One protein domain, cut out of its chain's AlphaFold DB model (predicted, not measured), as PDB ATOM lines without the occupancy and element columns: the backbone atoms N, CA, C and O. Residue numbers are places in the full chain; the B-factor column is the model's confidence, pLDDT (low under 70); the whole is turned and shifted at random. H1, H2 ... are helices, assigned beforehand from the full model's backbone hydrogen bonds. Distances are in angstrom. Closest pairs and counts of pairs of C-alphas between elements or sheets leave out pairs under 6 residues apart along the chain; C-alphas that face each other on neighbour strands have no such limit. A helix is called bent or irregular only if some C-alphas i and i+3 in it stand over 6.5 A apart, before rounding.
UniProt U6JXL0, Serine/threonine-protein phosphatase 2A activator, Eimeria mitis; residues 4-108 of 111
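This is residues 4 to 108 of the 111 residues of the protein "Serine/threonine-protein phosphatase 2A activator" of Eimeria mitis (UniProt U6JXL0). The long helix H1 runs along one side of a compact helical body whose core is H5, a shorter helix running almost parallel to it. H2 and H4 pack on H5 at steep tilts, and the short helices H3, H6 and H7 gather on the side of H5 away from H1. A long stretch without a named element, residues 26 to 43, leads from the end of H1 to H2. The printed part has 105 residues with seven named helices, H1 to H7 in chain order, and no named strand; the class is all helix. The whole is compact, with a radius of gyration of the C-alphas of 13.3 A, and rounded, spanning 33 by 30 by 23 A.

H1, residues 4 to 25, is close to but not clearly touching H5, residues 78 to 89; their closest C-alphas, of Phe 12 and Leu 78, are 6.2 A apart, and they run the same way at a shallow tilt of 10 degrees. With residues 8 to 15 alone, H1 only just touches residues 45 to 48 of H2, residues 44 to 56, with 3 pairs of C-alphas within 8 A; the closest are Val 15 and Thr 45, 7.7 A, at a steep tilt of 45 degrees, opposite ways. H2 touches H5 through residues 45 to 50 and 78 to 82 alone, the closest C-alphas being those of Gly 49 and Tyr 79, 4.3 A, at a steep tilt of 53 degrees, opposite ways. H4, residues 67 to 73, forms a helical hairpin with H5, touching it at residues 80 to 84 alone; the closest C-alphas are those of Val 70 and Phe 80, 5.5 A, at a steep tilt of 39 degrees. The packing is mostly crossed, with these three touching pairs at steep tilts. H3, residues 61 to 65, touches H7, residues 100 to 106, where the C-alphas of Ala 62 and Ser 106 are closest at 4.4 A. H6, residues 95 to 98, and H7 touch only at the corner, and only just, with 3 pairs of C-alphas within 8 A; the closest are Phe 96 and Tyr 103, 5.3 A. H5 and H7 are apart. Every O i to N i+4 pair is within hydrogen-bond range in H1, H4, H5 and H7; H2 has 7 of 9, H3 has 0 of 1 but 2 of 2 O i to N i+3 pairs, and H6 is too short for an i+4 pair.

H1 begins at C-alpha 4, (182.485, 162.813, 177.171), and is 31.1 A long from first to last C-alpha. H2 measures 18.9 A, H5 16.7 A, H4 10.0 A, H7 9.7 A, H3 8.7 A and H6 5.2 A. H5 begins at C-alpha 78, (174.977, 173.881, 174.252), and H7 ends at C-alpha 106, (182.265, 187.435, 171.775). H3 is neither bent nor irregular, but only just: C-alphas 62 and 65 are 6.5 A apart.

The two C-alphas farthest apart, those of Tyr 25 and Gln 57, are 37.5 A apart. The printed part, residues 4 to 108, has no cut. The link from H1 to H2, 18 residues, is long; the other links are tight. Mean pLDDT of the printed part is 90.7, and residues 32 to 33 are under 70.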
ATOM      1  N   CYS A   4     182.662 161.368 177.333       78.94
ATOM      2  CA  CYS A   4     182.485 162.813 177.171       78.94
ATOM      3  C   CYS A   4     181.208 163.163 176.393       78.94
ATOM      4  O   CYS A   4     180.456 164.044 176.796       78.94
ATOM      5  N   VAL A   5     180.906 162.425 175.320       79.06
ATOM      6  CA  VAL A   5     179.697 162.651 174.507       79.06
ATOM      7  C   VAL A   5     178.440 162.326 175.312       79.06
ATOM      8  O   VAL A   5     177.443 163.038 175.238       79.06
ATOM      9  N   TYR A   6     178.488 161.269 176.128       83.19
ATOM     10  CA  TYR A   6     177.370 160.912 177.000       83.19
ATOM     11  C   TYR A   6     177.091 161.990 178.058       83.19
ATOM     12  O   TYR A   6     175.930 162.329 178.294       83.19
ATOM     13  N   LEU A   7     178.145 162.550 178.665       86.25
ATOM     14  CA  LEU A   7     178.030 163.660 179.613       86.25
ATOM     15  C   LEU A   7     177.358 164.878 178.961       86.25
ATOM     16  O   LEU A   7     176.407 165.410 179.529       86.25
ATOM     17  N   LEU A   8     177.809 165.278 177.767       86.94
ATOM     18  CA  LEU A   8     177.275 166.442 177.056       86.94
ATOM     19  C   LEU A   8     175.786 166.290 176.729       86.94
ATOM     20  O   LEU A   8     175.012 167.199 177.010       86.94
ATOM     21  N   LEU A   9     175.355 165.128 176.229       86.12
ATOM     22  CA  LEU A   9     173.937 164.885 175.927       86.12
ATOM     23  C   LEU A   9     173.053 164.933 177.179       86.12
ATOM     24  O   LEU A   9     171.952 165.490 177.157       86.12
ATOM     25  N   ARG A  10     173.529 164.357 178.291       90.62
ATOM     26  CA  ARG A  10     172.812 164.412 179.573       90.62
ATOM     27  C   ARG A  10     172.741 165.831 180.115       90.62
ATOM     28  O   ARG A  10     171.687 166.227 180.605       90.62
ATOM     29  N   TRP A  11     173.832 166.584 180.009       93.94
ATOM     30  CA  TRP A  11     173.869 167.978 180.429       93.94
ATOM     31  C   TRP A  11     172.935 168.849 179.591       93.94
ATOM     32  O   TRP A  11     172.183 169.631 180.155       93.94
ATOM     33  N   PHE A  12     172.908 168.656 178.273       94.00
ATOM     34  CA  PHE A  12     172.001 169.375 177.378       94.00
ATOM     35  C   PHE A  12     170.533 169.173 177.779       94.00
ATOM     36  O   PHE A  12     169.805 170.137 177.998       94.00
ATOM     37  N   SER A  13     170.125 167.921 178.024       94.31
ATOM     38  CA  SER A  13     168.774 167.623 178.528       94.31
ATOM     39  C   SER A  13     168.495 168.278 179.889       94.31
ATOM     40  O   SER A  13     167.386 168.743 180.142       94.31
ATOM     41  N   TYR A  14     169.490 168.310 180.781       96.06
ATOM     42  CA  TYR A  14     169.373 168.978 182.078       96.06
ATOM     43  C   TYR A  14     169.163 170.490 181.923       96.06
ATOM     44  O   TYR A  14     168.263 171.034 182.557       96.06
ATOM     45  N   VAL A  15     169.946 171.151 181.067       96.19
ATOM     46  CA  VAL A  15     169.861 172.601 180.831       96.19
ATOM     47  C   VAL A  15     168.497 172.987 180.270       96.19
ATOM     48  O   VAL A  15     167.881 173.914 180.786       96.19
ATOM     49  N   GLN A  16     167.957 172.227 179.315       94.50
ATOM     50  CA  GLN A  16     166.613 172.479 178.781       94.50
ATOM     51  C   GLN A  16     165.525 172.388 179.857       94.50
ATOM     52  O   GLN A  16     164.626 173.229 179.926       94.50
ATOM     53  N   VAL A  17     165.619 171.391 180.744       96.75
ATOM     54  CA  VAL A  17     164.709 171.280 181.893       96.75
ATOM     55  C   VAL A  17     164.915 172.449 182.859       96.75
ATOM     56  O   VAL A  17     163.934 173.014 183.338       96.75
ATOM     57  N   ALA A  18     166.159 172.847 183.129       96.44
ATOM     58  CA  ALA A  18     166.466 173.977 183.999       96.44
ATOM     59  C   ALA A  18     165.896 175.296 183.447       96.44
ATOM     60  O   ALA A  18     165.195 175.986 184.187       96.44
ATOM     61  N   HIS A  19     166.091 175.598 182.160       95.31
ATOM     62  CA  HIS A  19     165.484 176.747 181.474       95.31
ATOM     63  C   HIS A  19     163.954 176.733 181.593       95.31
ATOM     64  O   HIS A  19     163.342 177.737 181.965       95.31
ATOM     65  N   ALA A  20     163.324 175.573 181.369       95.81
ATOM     66  CA  ALA A  20     161.878 175.435 181.517       95.81
ATOM     67  C   ALA A  20     161.415 175.707 182.959       95.81
ATOM     68  O   ALA A  20     160.414 176.392 183.162       95.81
ATOM     69  N   LEU A  21     162.135 175.208 183.969       97.06
ATOM     70  CA  LEU A  21     161.821 175.454 185.380       97.06
ATOM     71  C   LEU A  21     162.000 176.929 185.758       97.06
ATOM     72  O   LEU A  21     161.131 177.489 186.426       97.06
ATOM     73  N   GLN A  22     163.087 177.556 185.311       95.75
ATOM     74  CA  GLN A  22     163.381 178.969 185.553       95.75
ATOM     75  C   GLN A  22     162.259 179.863 185.024       95.75
ATOM     76  O   GLN A  22     161.735 180.685 185.775       95.75
ATOM     77  N   GLN A  23     161.810 179.635 183.787       93.50
ATOM     78  CA  GLN A  23     160.680 180.364 183.205       93.50
ATOM     79  C   GLN A  23     159.354 180.027 183.893       93.50
ATOM     80  O   GLN A  23     158.576 180.920 184.229       93.50
ATOM     81  N   ARG A  24     159.079 178.736 184.123       96.81
ATOM     82  CA  ARG A  24     157.784 178.268 184.639       96.81
ATOM     83  C   ARG A  24     157.501 178.735 186.062       96.81
ATOM     84  O   ARG A  24     156.328 178.920 186.405       96.81
ATOM     85  N   TYR A  25     158.550 178.859 186.869       96.56
ATOM     86  CA  TYR A  25     158.468 179.217 188.282       96.56
ATOM     87  C   TYR A  25     159.055 180.590 188.600       96.56
ATOM     88  O   TYR A  25     159.082 180.951 189.771       96.56
ATOM     89  N   MET A  26     159.480 181.355 187.587       93.38
ATOM     90  CA  MET A  26     160.091 182.679 187.759       93.38
ATOM     91  C   MET A  26     161.213 182.650 188.802       93.38
ATOM     92  O   MET A  26     161.234 183.450 189.736       93.38
ATOM     93  N   LEU A  27     162.101 181.660 188.683       94.00
ATOM     94  CA  LEU A  27     163.182 181.482 189.646       94.00
ATOM     95  C   LEU A  27     164.114 182.693 189.609       94.00
ATOM     96  O   LEU A  27     164.423 183.216 188.542       94.00
ATOM     97  N   GLU A  28     164.587 183.106 190.778       89.94
ATOM     98  CA  GLU A  28     165.610 184.140 190.892       89.94
ATOM     99  C   GLU A  28     167.009 183.518 190.823       89.94
ATOM    100  O   GLU A  28     167.230 182.377 191.246       89.94
ATOM    101  N   ALA A  29     167.962 184.282 190.292       88.50
ATOM    102  CA  ALA A  29     169.361 183.887 190.240       88.50
ATOM    103  C   ALA A  29     169.912 183.669 191.656       88.50
ATOM    104  O   ALA A  29     169.801 184.526 192.538       88.50
ATOM    105  N   ALA A  30     170.552 182.524 191.877       85.19
ATOM    106  CA  ALA A  30     171.183 182.237 193.154       85.19
ATOM    107  C   ALA A  30     172.539 182.960 193.251       85.19
ATOM    108  O   ALA A  30     173.556 182.481 192.748       85.19
ATOM    109  N   GLY A  31     172.559 184.104 193.941       76.38
ATOM    110  CA  GLY A  31     173.773 184.855 194.281       76.38
ATOM    111  C   GLY A  31     173.855 186.243 193.638       76.38
ATOM    112  O   GLY A  31     173.381 186.482 192.534       76.38
ATOM    113  N   SER A  32     174.498 187.187 194.330       58.09
ATOM    114  CA  SER A  32     174.627 188.580 193.885       58.09
ATOM    115  C   SER A  32     175.851 188.771 192.981       58.09
ATOM    116  O   SER A  32     176.853 189.354 193.396       58.09
ATOM    117  N   ARG A  33     175.809 188.239 191.755       68.25
ATOM    118  CA  ARG A  33     176.858 188.500 190.746       68.25
ATOM    119  C   ARG A  33     176.541 189.697 189.849       68.25
ATOM    120  O   ARG A  33     177.467 190.326 189.340       68.25
ATOM    121  N   GLY A  34     175.262 190.063 189.733       71.31
ATOM    122  CA  GLY A  34     174.811 191.201 188.933       71.31
ATOM    123  C   GLY A  34     175.404 191.168 187.524       71.31
ATOM    124  O   GLY A  34     175.584 190.104 186.940       71.31
ATOM    125  N   VAL A  35     175.799 192.333 187.019       73.19
ATOM    126  CA  VAL A  35     176.398 192.492 185.683       73.19
ATOM    127  C   VAL A  35     177.769 191.819 185.505       73.19
ATOM    128  O   VAL A  35     178.247 191.721 184.385       73.19
ATOM    129  N   TRP A  36     178.409 191.338 186.575       80.06
ATOM    130  CA  TRP A  36     179.715 190.665 186.511       80.06
ATOM    131  C   TRP A  36     179.602 189.140 186.393       80.06
ATOM    132  O   TRP A  36     180.615 188.442 186.316       80.06
ATOM    133  N   GLY A  37     178.380 188.603 186.429       85.75
ATOM    134  CA  GLY A  37     178.121 187.199 186.142       85.75
ATOM    135  C   GLY A  37     178.212 186.913 184.645       85.75
ATOM    136  O   GLY A  37     177.818 187.735 183.825       85.75
ATOM    137  N   LEU A  38     178.711 185.724 184.295       91.38
ATOM    138  CA  LEU A  38     178.635 185.222 182.921       91.38
ATOM    139  C   LEU A  38     177.170 185.043 182.490       91.38
ATOM    140  O   LEU A  38     176.776 185.481 181.418       91.38
ATOM    141  N   ASP A  39     176.376 184.427 183.361       92.44
ATOM    142  CA  ASP A  39     174.938 184.216 183.225       92.44
ATOM    143  C   ASP A  39     174.310 184.092 184.623       92.44
ATOM    144  O   ASP A  39     175.011 183.878 185.621       92.44
ATOM    145  N   ASP A  40     172.990 184.247 184.679       90.62
ATOM    146  CA  ASP A  40     172.201 184.264 185.908       90.62
ATOM    147  C   ASP A  40     172.091 182.873 186.567       90.62
ATOM    148  O   ASP A  40     172.003 182.777 187.795       90.62
ATOM    149  N   PHE A  41     172.146 181.784 185.788       92.31
ATOM    150  CA  PHE A  41     171.916 180.421 186.291       92.31
ATOM    151  C   PHE A  41     173.043 179.437 185.985       92.31
ATOM    152  O   PHE A  41     173.274 178.504 186.763       92.31
ATOM    153  N   HIS A  42     173.741 179.607 184.865       93.75
ATOM    154  CA  HIS A  42     174.639 178.591 184.338       93.75
ATOM    155  C   HIS A  42     176.058 179.115 184.117       93.75
ATOM    156  O   HIS A  42     176.292 180.196 183.603       93.75
ATOM    157  N   PHE A  43     177.046 178.291 184.457       93.12
ATOM    158  CA  PHE A  43     178.447 178.554 184.114       93.12
ATOM    159  C   PHE A  43     179.026 177.426 183.260       93.12
ATOM    160  O   PHE A  43     179.539 177.661 182.169       93.12
ATOM    161  N   LEU A  44     178.883 176.179 183.728       93.88
ATOM    162  CA  LEU A  44     179.411 174.991 183.044       93.88
ATOM    163  C   LEU A  44     178.862 174.825 181.626       93.88
ATOM    164  O   LEU A  44     179.561 174.320 180.757       93.88
ATOM    165  N   THR A  45     177.642 175.297 181.388       94.94
ATOM    166  CA  THR A  45     176.995 175.271 180.081       94.94
ATOM    167  C   THR A  45     177.802 176.024 179.022       94.94
ATOM    168  O   THR A  45     178.081 175.479 177.957       94.94
ATOM    169  N   PHE A  46     178.282 177.223 179.351       95.50
ATOM    170  CA  PHE A  46     179.136 178.012 178.463       95.50
ATOM    171  C   PHE A  46     180.548 177.431 178.357       95.50
ATOM    172  O   PHE A  46     181.117 177.410 177.271       95.50
ATOM    173  N   LEU A  47     181.101 176.902 179.454       94.75
ATOM    174  CA  LEU A  47     182.428 176.276 179.446       94.75
ATOM    175  C   LEU A  47     182.481 175.056 178.515       94.75
ATOM    176  O   LEU A  47     183.380 174.934 177.686       94.75
ATOM    177  N   TRP A  48     181.525 174.141 178.651       94.00
ATOM    178  CA  TRP A  48     181.474 172.941 177.818       94.00
ATOM    179  C   TRP A  48     181.021 173.250 176.397       94.00
ATOM    180  O   TRP A  48     181.547 172.650 175.465       94.00
ATOM    181  N   GLY A  49     180.117 174.215 176.220       93.88
ATOM    182  CA  GLY A  49     179.727 174.707 174.903       93.88
ATOM    183  C   GLY A  49     180.905 175.298 174.122       93.88
ATOM    184  O   GLY A  49     181.078 174.968 172.955       93.88
ATOM    185  N   ALA A  50     181.774 176.079 174.769       94.31
ATOM    186  CA  ALA A  50     183.000 176.583 174.143       94.31
ATOM    187  C   ALA A  50     183.933 175.433 173.722       94.31
ATOM    188  O   ALA A  50     184.477 175.447 172.623       94.31
ATOM    189  N   GLY A  51     184.032 174.379 174.541       92.38
ATOM    190  CA  GLY A  51     184.754 173.155 174.181       92.38
ATOM    191  C   GLY A  51     184.176 172.417 172.965       92.38
ATOM    192  O   GLY A  51     184.934 171.829 172.206       92.38
ATOM    193  N   GLN A  52     182.856 172.467 172.741       91.06
ATOM    194  CA  GLN A  52     182.249 171.931 171.510       91.06
ATOM    195  C   GLN A  52     182.647 172.758 170.279       91.06
ATOM    196  O   GLN A  52     182.845 172.209 169.199       91.06
ATOM    197  N   LEU A  53     182.758 174.078 170.443       92.12
ATOM    198  CA  LEU A  53     183.031 175.022 169.358       92.12
ATOM    199  C   LEU A  53     184.514 175.076 168.977       92.12
ATOM    200  O   LEU A  53     184.833 175.241 167.798       92.12
ATOM    201  N   SER A  54     185.417 174.858 169.935       91.00
ATOM    202  CA  SER A  54     186.859 174.818 169.672       91.00
ATOM    203  C   SER A  54     187.266 173.656 168.756       91.00
ATOM    204  O   SER A  54     188.208 173.795 167.973       91.00
ATOM    205  N   GLU A  55     186.521 172.544 168.767       82.38
ATOM    206  CA  GLU A  55     186.728 171.426 167.837       82.38
ATOM    207  C   GLU A  55     186.204 171.714 166.420       82.38
ATOM    208  O   GLU A  55     186.702 171.133 165.455       82.38
ATOM    209  N   GLN A  56     185.210 172.597 166.271       74.94
ATOM    210  CA  GLN A  56     184.503 172.788 165.002       74.94
ATOM    211  C   GLN A  56     185.103 173.869 164.091       74.94
ATOM    212  O   GLN A  56     184.756 173.856 162.917       74.94
ATOM    213  N   GLN A  57     185.988 174.755 164.581       70.38
ATOM    214  CA  GLN A  57     186.761 175.819 163.876       70.38
ATOM    215  C   GLN A  57     186.044 176.697 162.818       70.38
ATOM    216  O   GLN A  57     186.668 177.579 162.237       70.38
ATOM    217  N   ILE A  58     184.756 176.490 162.555       83.94
ATOM    218  CA  ILE A  58     183.970 177.198 161.538       83.94
ATOM    219  C   ILE A  58     183.225 178.381 162.159       83.94
ATOM    220  O   ILE A  58     182.948 179.356 161.471       83.94
ATOM    221  N   ILE A  59     182.888 178.280 163.446       91.94
ATOM    222  CA  ILE A  59     182.081 179.269 164.156       91.94
ATOM    223  C   ILE A  59     183.012 180.161 164.969       91.94
ATOM    224  O   ILE A  59     183.728 179.670 165.841       91.94
ATOM    225  N   GLU A  60     182.972 181.466 164.729       93.44
ATOM    226  CA  GLU A  60     183.736 182.449 165.499       93.44
ATOM    227  C   GLU A  60     182.961 182.918 166.747       93.44
ATOM    228  O   GLU A  60     181.728 182.984 166.715       93.44
ATOM    229  N   PRO A  61     183.649 183.300 167.843       94.94
ATOM    230  CA  PRO A  61     183.006 183.837 169.045       94.94
ATOM    231  C   PRO A  61     182.045 185.002 168.792       94.94
ATOM    232  O   PRO A  61     180.995 185.079 169.429       94.94
ATOM    233  N   ALA A  62     182.342 185.867 167.820       94.19
ATOM    234  CA  ALA A  62     181.496 187.009 167.471       94.19
ATOM    235  C   ALA A  62     180.093 186.600 166.982       94.19
ATOM    236  O   ALA A  62     179.126 187.348 167.152       94.19
ATOM    237  N   GLN A  63     179.957 185.394 166.421       94.44
ATOM    238  CA  GLN A  63     178.719 184.933 165.794       94.44
ATOM    239  C   GLN A  63     177.640 184.509 166.799       94.44
ATOM    240  O   GLN A  63     176.493 184.294 166.413       94.44
ATOM    241  N   ILE A  64     177.940 184.461 168.104       93.81
ATOM    242  CA  ILE A  64     176.912 184.217 169.132       93.81
ATOM    243  C   ILE A  64     175.858 185.329 169.197       93.81
ATOM    244  O   ILE A  64     174.812 185.162 169.812       93.81
ATOM    245  N   MET A  65     176.111 186.482 168.577       90.50
ATOM    246  CA  MET A  65     175.140 187.576 168.500       90.50
ATOM    247  C   MET A  65     174.263 187.517 167.238       90.50
ATOM    248  O   MET A  65     173.289 188.269 167.130       90.50
ATOM    249  N   GLU A  66     174.569 186.626 166.289       94.06
ATOM    250  CA  GLU A  66     173.818 186.457 165.043       94.06
ATOM    251  C   GLU A  66     172.543 185.646 165.299       94.06
ATOM    252  O   GLU A  66     172.563 184.421 165.360       94.06
ATOM    253  N   ARG A  67     171.405 186.330 165.454       92.56
ATOM    254  CA  ARG A  67     170.136 185.704 165.877       92.56
ATOM    255  C   ARG A  67     169.698 184.525 165.010       92.56
ATOM    256  O   ARG A  67     169.224 183.536 165.558       92.56
ATOM    257  N   ASP A  68     169.863 184.630 163.695       95.38
ATOM    258  CA  ASP A  68     169.469 183.569 162.762       95.38
ATOM    259  C   ASP A  68     170.347 182.323 162.947       95.38
ATOM    260  O   ASP A  68     169.836 181.205 163.016       95.38
ATOM    261  N   LEU A  69     171.660 182.518 163.123       95.38
ATOM    262  CA  LEU A  69     172.597 181.437 163.424       95.38
ATOM    263  C   LEU A  69     172.297 180.815 164.790       95.38
ATOM    264  O   LEU A  69     172.300 179.592 164.930       95.38
ATOM    265  N   VAL A  70     171.990 181.650 165.785       95.88
ATOM    266  CA  VAL A  70     171.641 181.187 167.129       95.88
ATOM    267  C   VAL A  70     170.422 180.282 167.100       95.88
ATOM    268  O   VAL A  70     170.479 179.181 167.639       95.88
ATOM    269  N   GLN A  71     169.352 180.692 166.423       95.69
ATOM    270  CA  GLN A  71     168.145 179.875 166.289       95.69
ATOM    271  C   GLN A  71     168.402 178.568 165.536       95.69
ATOM    272  O   GLN A  71     167.827 177.537 165.875       95.69
ATOM    273  N   GLN A  72     169.270 178.599 164.524       96.06
ATOM    274  CA  GLN A  72     169.617 177.407 163.758       96.06
ATOM    275  C   GLN A  72     170.403 176.387 164.595       96.06
ATOM    276  O   GLN A  72     170.193 175.187 164.431       96.06
ATOM    277  N   LEU A  73     171.304 176.847 165.467       95.06
ATOM    278  CA  LEU A  73     172.249 175.985 166.187       95.06
ATOM    279  C   LEU A  73     171.858 175.689 167.639       95.06
ATOM    280  O   LEU A  73     172.445 174.795 168.249       95.06
ATOM    281  N   ALA A  74     170.868 176.389 168.199       94.94
ATOM    282  CA  ALA A  74     170.419 176.194 169.578       94.94
ATOM    283  C   ALA A  74     169.945 174.761 169.864       94.94
ATOM    284  O   ALA A  74     170.132 174.260 170.967       94.94
ATOM    285  N   GLY A  75     169.400 174.059 168.866       93.38
ATOM    286  CA  GLY A  75     168.989 172.660 169.020       93.38
ATOM    287  C   GLY A  75     170.147 171.665 169.170       93.38
ATOM    288  O   GLY A  75     169.937 170.580 169.711       93.38
ATOM    289  N   ASP A  76     171.351 172.035 168.726       91.06
ATOM    290  CA  ASP A  76     172.487 171.117 168.585       91.06
ATOM    291  C   ASP A  76     173.682 171.485 169.481       91.06
ATOM    292  O   ASP A  76     174.454 170.609 169.888       91.06
ATOM    293  N   LEU A  77     173.857 172.771 169.794       92.81
ATOM    294  CA  LEU A  77     175.036 173.292 170.483       92.81
ATOM    295  C   LEU A  77     174.655 173.948 171.807       92.81
ATOM    296  O   LEU A  77     173.859 174.882 171.867       92.81
ATOM    297  N   LEU A  78     175.303 173.495 172.881       94.38
ATOM    298  CA  LEU A  78     174.977 173.881 174.252       94.38
ATOM    299  C   LEU A  78     175.154 175.386 174.504       94.38
ATOM    300  O   LEU A  78     174.360 176.005 175.211       94.38
ATOM    301  N   TYR A  79     176.197 175.972 173.908       95.44
ATOM    302  CA  TYR A  79     176.450 177.408 173.997       95.44
ATOM    303  C   TYR A  79     175.316 178.204 173.338       95.44
ATOM    304  O   TYR A  79     174.827 179.177 173.907       95.44
ATOM    305  N   PHE A  80     174.865 177.762 172.161       95.94
ATOM    306  CA  PHE A  80     173.822 178.434 171.392       95.94
ATOM    307  C   PHE A  80     172.434 178.285 172.027       95.94
ATOM    308  O   PHE A  80     171.713 179.277 172.070       95.94
ATOM    309  N   ASP A  81     172.101 177.125 172.608       95.94
ATOM    310  CA  ASP A  81     170.871 176.931 173.406       95.94
ATOM    311  C   ASP A  81     170.769 177.975 174.532       95.94
ATOM    312  O   ASP A  81     169.748 178.635 174.727       95.94
ATOM    313  N   SER A  82     171.879 178.200 175.239       95.81
ATOM    314  CA  SER A  82     171.913 179.148 176.358       95.81
ATOM    315  C   SER A  82     171.927 180.604 175.912       95.81
ATOM    316  O   SER A  82     171.291 181.446 176.543       95.81
ATOM    317  N   ILE A  83     172.610 180.921 174.811       95.81
ATOM    318  CA  ILE A  83     172.550 182.261 174.217       95.81
ATOM    319  C   ILE A  83     171.135 182.574 173.733       95.81
ATOM    320  O   ILE A  83     170.642 183.679 173.976       95.81
ATOM    321  N   GLU A  84     170.450 181.609 173.116       95.62
ATOM    322  CA  GLU A  84     169.047 181.764 172.753       95.62
ATOM    323  C   GLU A  84     168.200 182.070 173.994       95.62
ATOM    324  O   GLU A  84     167.447 183.048 173.995       95.62
ATOM    325  N   TYR A  85     168.374 181.310 175.076       94.69
ATOM    326  CA  TYR A  85     167.666 181.545 176.334       94.69
ATOM    327  C   TYR A  85     167.904 182.955 176.905       94.69
ATOM    328  O   TYR A  85     166.953 183.640 177.308       94.69
ATOM    329  N   VAL A  86     169.151 183.436 176.886       93.38
ATOM    330  CA  VAL A  86     169.510 184.799 177.315       93.38
ATOM    331  C   VAL A  86     168.805 185.845 176.448       93.38
ATOM    332  O   VAL A  86     168.169 186.759 176.980       93.38
ATOM    333  N   LEU A  87     168.856 185.701 175.119       92.06
ATOM    334  CA  LEU A  87     168.202 186.616 174.177       92.06
ATOM    335  C   LEU A  87     166.672 186.607 174.319       92.06
ATOM    336  O   LEU A  87     166.021 187.636 174.112       92.06
ATOM    337  N   GLN A  88     166.087 185.460 174.672       91.25
ATOM    338  CA  GLN A  88     164.653 185.326 174.906       91.25
ATOM    339  C   GLN A  88     164.206 185.949 176.234       91.25
ATOM    340  O   GLN A  88     163.114 186.521 176.291       91.25
ATOM    341  N   THR A  89     165.030 185.854 177.277       89.25
ATOM    342  CA  THR A  89     164.701 186.344 178.626       89.25
ATOM    343  C   THR A  89     164.963 187.844 178.764       89.25
ATOM    344  O   THR A  89     164.183 188.557 179.391       89.25
ATOM    345  N   LYS A  90     166.013 188.358 178.112       86.25
ATOM    346  CA  LYS A  90     166.441 189.766 178.187       86.25
ATOM    347  C   LYS A  90     165.976 190.579 176.969       86.25
ATOM    348  O   LYS A  90     166.719 191.374 176.394       86.25
ATOM    349  N   LYS A  91     164.732 190.357 176.529       81.31
ATOM    350  CA  LYS A  91     164.154 191.054 175.366       81.31
ATOM    351  C   LYS A  91     164.037 192.556 175.625       81.31
ATOM    352  O   LYS A  91     163.510 192.977 176.647       81.31
ATOM    353  N   GLY A  92     164.442 193.354 174.638       80.06
ATOM    354  CA  GLY A  92     164.231 194.807 174.628       80.06
ATOM    355  C   GLY A  92     165.427 195.646 175.071       80.06
ATOM    356  O   GLY A  92     165.373 196.861 174.914       80.06
ATOM    357  N   ALA A  93     166.510 195.023 175.539       85.06
ATOM    358  CA  ALA A  93     167.768 195.702 175.824       85.06
ATOM    359  C   ALA A  93     168.912 195.143 174.954       85.06
ATOM    360  O   ALA A  93     168.876 193.970 174.560       85.06
ATOM    361  N   PRO A  94     169.913 195.969 174.599       89.69
ATOM    362  CA  PRO A  94     171.099 195.509 173.889       89.69
ATOM    363  C   PRO A  94     171.856 194.422 174.663       89.69
ATOM    364  O   PRO A  94     171.962 194.465 175.889       89.69
ATOM    365  N   PHE A  95     172.440 193.466 173.936       90.19
ATOM    366  CA  PHE A  95     173.146 192.329 174.540       90.19
ATOM    367  C   PHE A  95     174.302 192.770 175.455       90.19
ATOM    368  O   PHE A  95     174.457 192.219 176.540       90.19
ATOM    369  N   PHE A  96     175.040 193.819 175.073       91.31
ATOM    370  CA  PHE A  96     176.147 194.363 175.868       91.31
ATOM    371  C   PHE A  96     175.710 194.982 177.207       91.31
ATOM    372  O   PHE A  96     176.500 195.012 178.142       91.31
ATOM    373  N   GLU A  97     174.467 195.460 177.334       89.75
ATOM    374  CA  GLU A  97     173.951 196.006 178.602       89.75
ATOM    375  C   GLU A  97     173.486 194.889 179.538       89.75
ATOM    376  O   GLU A  97     173.636 194.958 180.754       89.75
ATOM    377  N   CYS A  98     172.901 193.852 178.947       89.06
ATOM    378  CA  CYS A  98     172.244 192.767 179.658       89.06
ATOM    379  C   CYS A  98     173.180 191.622 180.049       89.06
ATOM    380  O   CYS A  98     172.923 190.928 181.037       89.06
ATOM    381  N   SER A  99     174.231 191.417 179.263       92.44
ATOM    382  CA  SER A  99     175.190 190.325 179.401       92.44
ATOM    383  C   SER A  99     176.590 190.794 178.967       92.44
ATOM    384  O   SER A  99     177.137 190.270 177.995       92.44
ATOM    385  N   PRO A 100     177.192 191.782 179.662       94.00
ATOM    386  CA  PRO A 100     178.461 192.394 179.251       94.00
ATOM    387  C   PRO A 100     179.615 191.387 179.201       94.00
ATOM    388  O   PRO A 100     180.423 191.445 178.288       94.00
ATOM    389  N   ILE A 101     179.659 190.404 180.106       94.44
ATOM    390  CA  ILE A 101     180.711 189.377 180.089       94.44
ATOM    391  C   ILE A 101     180.603 188.475 178.852       94.44
ATOM    392  O   ILE A 101     181.612 188.183 178.219       94.44
ATOM    393  N   LEU A 102     179.392 188.046 178.471       95.19
ATOM    394  CA  LEU A 102     179.195 187.275 177.236       95.19
ATOM    395  C   LEU A 102     179.505 188.119 175.996       95.19
ATOM    396  O   LEU A 102     180.048 187.603 175.022       95.19
ATOM    397  N   TYR A 103     179.190 189.414 176.039       95.19
ATOM    398  CA  TYR A 103     179.557 190.350 174.983       95.19
ATOM    399  C   TYR A 103     181.080 190.483 174.851       95.19
ATOM    400  O   TYR A 103     181.602 190.359 173.747       95.19
ATOM    401  N   ASP A 104     181.810 190.631 175.956       95.00
ATOM    402  CA  ASP A 104     183.275 190.684 175.940       95.00
ATOM    403  C   ASP A 104     183.885 189.376 175.414       95.00
ATOM    404  O   ASP A 104     184.811 189.404 174.601       95.00
ATOM    405  N   VAL A 105     183.330 188.224 175.810       94.50
ATOM    406  CA  VAL A 105     183.745 186.907 175.294       94.50
ATOM    407  C   VAL A 105     183.518 186.797 173.787       94.50
ATOM    408  O   VAL A 105     184.340 186.195 173.105       94.50
ATOM    409  N   SER A 106     182.475 187.419 173.231       94.88
ATOM    410  CA  SER A 106     182.265 187.435 171.775       94.88
ATOM    411  C   SER A 106     183.379 188.161 171.002       94.88
ATOM    412  O   SER A 106     183.547 187.937 169.807       94.88
ATOM    413  N   GLY A 107     184.164 189.009 171.677       94.31
ATOM    414  CA  GLY A 107     185.264 189.774 171.086       94.31
ATOM    415  C   GLY A 107     186.614 189.052 171.047       94.31
ATOM    416  O   GLY A 107     187.592 189.635 170.575       94.31
ATOM    417  N   ILE A 108     186.708 187.818 171.554       94.38
ATOM    418  CA  ILE A 108     187.954 187.040 171.515       94.38
ATOM    419  C   ILE A 108     188.166 186.403 170.136       94.38
ATOM    420  O   ILE A 108     187.224 186.146 169.393       94.38
TER     421      ILE A 108